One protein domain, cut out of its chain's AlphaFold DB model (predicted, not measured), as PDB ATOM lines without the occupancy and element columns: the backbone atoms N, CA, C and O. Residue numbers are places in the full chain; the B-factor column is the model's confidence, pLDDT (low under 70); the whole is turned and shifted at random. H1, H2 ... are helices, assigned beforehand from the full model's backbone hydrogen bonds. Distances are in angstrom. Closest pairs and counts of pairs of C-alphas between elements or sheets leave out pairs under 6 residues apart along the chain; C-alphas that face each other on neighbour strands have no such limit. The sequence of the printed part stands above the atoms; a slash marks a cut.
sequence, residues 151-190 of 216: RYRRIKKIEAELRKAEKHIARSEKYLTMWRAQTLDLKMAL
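This is residues 151 to 190 of the 216 residues of the protein "Domain of uncharacterized function (DUF3560)" of Raoultella planticola (UniProt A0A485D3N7). One long helix, H1, makes nearly the whole length of a thin rod, and past its end the link turns aside to a single short helical turn, H2, which makes a small foot there. Most of H1, residues 151 to 177, stands free. The printed part has 40 residues with two named helices, H1 then H2, and no named strand; the class is all helix. It is extended, with a radius of gyration of the C-alphas of 16.4 A and spans of 51 by 15 by 5 A.

H1, residues 151 to 179, is close to but not clearly touching H2, residues 186 to 190; their closest C-alphas, those of Trp 179 and Ala 189, are 7.3 A apart. In H1 and H2 every O i to N i+4 pair is within hydrogen-bond range.

H1 measures 41.7 A from C-alpha 151 at (107.098, 139.581, 121.971) to C-alpha 179 at (137.837, 133.290, 94.516). H2 ends with C-alpha 190 at (140.452, 142.257, 89.250), 6.2 A from C-alpha 186.

The two C-alphas farthest apart, those of Arg 151 and Leu 186, are 51.1 A apart. The printed part has no cut, and the link from H1 to H2, 6 residues, is short. Mean pLDDT of the printed part is 93.9, and no printed residue is under 70.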
ATOM      1  N   ARG A 151     106.507 140.818 122.499       95.56
ATOM      2  CA  ARG A 151     107.098 139.581 121.971       95.56
ATOM      3  C   ARG A 151     107.068 139.563 120.443       95.56
ATOM      4  O   ARG A 151     108.104 139.331 119.826       95.56
ATOM      5  N   TYR A 152     105.932 139.909 119.841       97.81
ATOM      6  CA  TYR A 152     105.772 139.995 118.391       97.81
ATOM      7  C   TYR A 152     106.779 140.961 117.751       97.81
ATOM      8  O   TYR A 152     107.486 140.593 116.814       97.81
ATOM      9  N   ARG A 153     106.922 142.185 118.287       98.12
ATOM     10  CA  ARG A 153     107.899 143.161 117.766       98.12
ATOM     11  C   ARG A 153     109.338 142.645 117.853       98.12
ATOM     12  O   ARG A 153     110.135 142.916 116.955       98.12
ATOM     13  N   ARG A 154     109.677 141.903 118.914       96.06
ATOM     14  CA  ARG A 154     110.995 141.271 119.069       96.06
ATOM     15  C   ARG A 154     111.213 140.164 118.035       96.06
ATOM     16  O   ARG A 154     112.258 140.181 117.396       96.06
ATOM     17  N   ILE A 155     110.241 139.271 117.839       96.94
ATOM     18  CA  ILE A 155     110.302 138.207 116.821       96.94
ATOM     19  C   ILE A 155     110.497 138.821 115.435       96.94
ATOM     20  O   ILE A 155     111.476 138.516 114.765       96.94
ATOM     21  N   LYS A 156     109.667 139.803 115.067       98.19
ATOM     22  CA  LYS A 156     109.768 140.509 113.782       98.19
ATOM     23  C   LYS A 156     111.153 141.120 113.544       98.19
ATOM     24  O   LYS A 156     111.650 141.129 112.417       98.19
ATOM     25  N   LYS A 157     111.782 141.664 114.594       97.75
ATOM     26  CA  LYS A 157     113.150 142.194 114.516       97.75
ATOM     27  C   LYS A 157     114.167 141.074 114.279       97.75
ATOM     28  O   LYS A 157     114.984 141.216 113.374       97.75
ATOM     29  N   ILE A 158     114.087 139.981 115.038       96.06
ATOM     30  CA  ILE A 158     114.981 138.819 114.900       96.06
ATOM     31  C   ILE A 158     114.859 138.210 113.497       96.06
ATOM     32  O   ILE A 158     115.867 137.986 112.844       96.06
ATOM     33  N   GLU A 159     113.647 138.043 112.972       98.00
ATOM     34  CA  GLU A 159     113.414 137.551 111.605       98.00
ATOM     35  C   GLU A 159     113.987 138.489 110.530       98.00
ATOM     36  O   GLU A 159     114.444 138.060 109.470       98.00
ATOM     37  N   ALA A 160     113.946 139.805 110.754       97.94
ATOM     38  CA  ALA A 160     114.574 140.763 109.849       97.94
ATOM     39  C   ALA A 160     116.108 140.690 109.909       97.94
ATOM     40  O   ALA A 160     116.761 140.830 108.876       97.94
ATOM     41  N   GLU A 161     116.680 140.482 111.094       95.75
ATOM     42  CA  GLU A 161     118.120 140.290 111.287       95.75
ATOM     43  C   GLU A 161     118.597 138.964 110.682       95.75
ATOM     44  O   GLU A 161     119.592 138.972 109.959       95.75
ATOM     45  N   LEU A 162     117.838 137.876 110.853       96.19
ATOM     46  CA  LEU A 162     118.099 136.578 110.227       96.19
ATOM     47  C   LEU A 162     118.170 136.707 108.702       96.19
ATOM     48  O   LEU A 162     119.190 136.379 108.106       96.19
ATOM     49  N   ARG A 163     117.159 137.326 108.076       97.62
ATOM     50  CA  ARG A 163     117.158 137.564 106.620       97.62
ATOM     51  C   ARG A 163     118.357 138.384 106.141       97.62
ATOM     52  O   ARG A 163     118.811 138.214 105.011       97.62
ATOM     53  N   LYS A 164     118.859 139.324 106.951       96.69
ATOM     54  CA  LYS A 164     120.075 140.089 106.617       96.69
ATOM     55  C   LYS A 164     121.323 139.214 106.717       96.69
ATOM     56  O   LYS A 164     122.169 139.296 105.829       96.69
ATOM     57  N   ALA A 165     121.421 138.390 107.760       94.06
ATOM     58  CA  ALA A 165     122.530 137.465 107.957       94.06
ATOM     59  C   ALA A 165     122.595 136.417 106.835       94.06
ATOM     60  O   ALA A 165     123.644 136.253 106.224       94.06
ATOM     61  N   GLU A 166     121.468 135.801 106.477       96.88
ATOM     62  CA  GLU A 166     121.374 134.836 105.370       96.88
ATOM     63  C   GLU A 166     121.809 135.451 104.036       96.88
ATOM     64  O   GLU A 166     122.620 134.876 103.314       96.88
ATOM     65  N   LYS A 167     121.347 136.672 103.723       96.75
ATOM     66  CA  LYS A 167     121.796 137.401 102.523       96.75
ATOM     67  C   LYS A 167     123.298 137.667 102.533       96.75
ATOM     68  O   LYS A 167     123.937 137.592 101.485       96.75
ATOM     69  N   HIS A 168     123.854 138.010 103.692       93.31
ATOM     70  CA  HIS A 168     125.288 138.229 103.840       93.31
ATOM     71  C   HIS A 168     126.077 136.933 103.616       93.31
ATOM     72  O   HIS A 168     127.074 136.951 102.894       93.31
ATOM     73  N   ILE A 169     125.617 135.815 104.183       94.31
ATOM     74  CA  ILE A 169     126.216 134.486 103.999       94.31
ATOM     75  C   ILE A 169     126.182 134.096 102.521       94.31
ATOM     76  O   ILE A 169     127.242 133.890 101.938       94.31
ATOM     77  N   ALA A 170     125.012 134.133 101.879       96.12
ATOM     78  CA  ALA A 170     124.867 133.776 100.468       96.12
ATOM     79  C   ALA A 170     125.740 134.649  99.547       96.12
ATOM     80  O   ALA A 170     126.357 134.162  98.597       96.12
ATOM     81  N   ARG A 171     125.841 135.956  99.835       93.88
ATOM     82  CA  ARG A 171     126.751 136.860  99.112       93.88
ATOM     83  C   ARG A 171     128.213 136.449  99.302       93.88
ATOM     84  O   ARG A 171     128.955 136.412  98.325       93.88
ATOM     85  N   SER A 172     128.607 136.137 100.534       92.00
ATOM     86  CA  SER A 172     129.973 135.720 100.866       92.00
ATOM     87  C   SER A 172     130.330 134.393 100.189       92.00
ATOM     88  O   SER A 172     131.391 134.285  99.589       92.00
ATOM     89  N   GLU A 173     129.430 133.408 100.202       94.12
ATOM     90  CA  GLU A 173     129.600 132.109  99.534       94.12
ATOM     91  C   GLU A 173     129.732 132.240  98.015       94.12
ATOM     92  O   GLU A 173     130.574 131.580  97.397       94.12
ATOM     93  N   LYS A 174     128.944 133.136  97.407       93.31
ATOM     94  CA  LYS A 174     129.046 133.443  95.978       93.31
ATOM     95  C   LYS A 174     130.447 133.942  95.623       93.31
ATOM     96  O   LYS A 174     131.055 133.421  94.689       93.31
ATOM     97  N   TYR A 175     130.968 134.926  96.355       91.75
ATOM     98  CA  TYR A 175     132.313 135.439  96.085       91.75
ATOM     99  C   TYR A 175     133.400 134.434  96.446       91.75
ATOM    100  O   TYR A 175     134.351 134.280  95.690       91.75
ATOM    101  N   LEU A 176     133.242 133.683  97.536       92.00
ATOM    102  CA  LEU A 176     134.163 132.614  97.913       92.00
ATOM    103  C   LEU A 176     134.297 131.576  96.789       92.00
ATOM    104  O   LEU A 176     135.404 131.139  96.492       92.00
ATOM    105  N   THR A 177     133.189 131.217  96.138       92.62
ATOM    106  CA  THR A 177     133.189 130.327  94.969       92.62
ATOM    107  C   THR A 177     133.982 130.927  93.808       92.62
ATOM    108  O   THR A 177     134.794 130.230  93.205       92.62
ATOM    109  N   MET A 178     133.810 132.223  93.524       90.75
ATOM    110  CA  MET A 178     134.579 132.920  92.483       90.75
ATOM    111  C   MET A 178     136.078 132.951  92.808       90.75
ATOM    112  O   MET A 178     136.895 132.629  91.952       90.75
ATOM    113  N   TRP A 179     136.445 133.263  94.053       91.62
ATOM    114  CA  TRP A 179     137.837 133.290  94.516       91.62
ATOM    115  C   TRP A 179     138.492 131.907  94.595       91.62
ATOM    116  O   TRP A 179     139.715 131.805  94.548       91.62
ATOM    117  N   ARG A 180     137.705 130.838  94.728       92.50
ATOM    118  CA  ARG A 180     138.187 129.447  94.737       92.50
ATOM    119  C   ARG A 180     138.119 128.774  93.367       92.50
ATOM    120  O   ARG A 180     138.461 127.597  93.266       92.50
ATOM    121  N   ALA A 181     137.667 129.478  92.330       91.31
ATOM    122  CA  ALA A 181     137.574 128.917  90.992       91.31
ATOM    123  C   ALA A 181     138.964 128.481  90.506       91.31
ATOM    124  O   ALA A 181     139.923 129.246  90.546       91.31
ATOM    125  N   GLN A 182     139.073 127.249  90.007       87.69
ATOM    126  CA  GLN A 182     140.346 126.703  89.524       87.69
ATOM    127  C   GLN A 182     140.888 127.463  88.299       87.69
ATOM    128  O   GLN A 182     142.079 127.432  88.016       87.69
ATOM    129  N   THR A 183     140.006 128.179  87.599       88.56
ATOM    130  CA  THR A 183     140.299 129.033  86.443       88.56
ATOM    131  C   THR A 183     140.548 130.497  86.816       88.56
ATOM    132  O   THR A 183     140.473 131.357  85.941       88.56
ATOM    133  N   LEU A 184     140.772 130.820  88.095       90.69
ATOM    134  CA  LEU A 184     140.978 132.198  88.537       90.69
ATOM    135  C   LEU A 184     142.291 132.764  87.969       90.69
ATOM    136  O   LEU A 184     143.381 132.424  88.426       90.69
ATOM    137  N   ASP A 185     142.172 133.662  86.993       92.25
ATOM    138  CA  ASP A 185     143.278 134.444  86.449       92.25
ATOM    139  C   ASP A 185     143.284 135.882  87.007       92.25
ATOM    140  O   ASP A 185     142.367 136.318  87.710       92.25
ATOM    141  N   LEU A 186     144.335 136.652  86.701       90.44
ATOM    142  CA  LEU A 186     144.476 138.025  87.203       90.44
ATOM    143  C   LEU A 186     143.337 138.947  86.728       90.44
ATOM    144  O   LEU A 186     142.920 139.843  87.463       90.44
ATOM    145  N   LYS A 187     142.822 138.739  85.510       91.75
ATOM    146  CA  LYS A 187     141.745 139.564  84.945       91.75
ATOM    147  C   LYS A 187     140.425 139.316  85.673       91.75
ATOM    148  O   LYS A 187     139.747 140.274  86.040       91.75
ATOM    149  N   MET A 188     140.086 138.054  85.924       88.69
ATOM    150  CA  MET A 188     138.924 137.667  86.720       88.69
ATOM    151  C   MET A 188     139.066 138.148  88.162       88.69
ATOM    152  O   MET A 188     138.117 138.716  88.693       88.69
ATOM    153  N   ALA A 189     140.247 138.006  88.771       90.69
ATOM    154  CA  ALA A 189     140.507 138.499  90.123       90.69
ATOM    155  C   ALA A 189     140.252 140.012  90.251       90.69
ATOM    156  O   ALA A 189     139.563 140.445  91.177       90.69
ATOM    157  N   LEU A 190     140.732 140.817  89.294       89.88
ATOM    158  CA  LEU A 190     140.452 142.257  89.250       89.88
ATOM    159  C   LEU A 190     138.947 142.535  89.147       89.88
ATOM    160  O   LEU A 190     138.417 143.370  89.881       89.88
TER     161      LEU A 190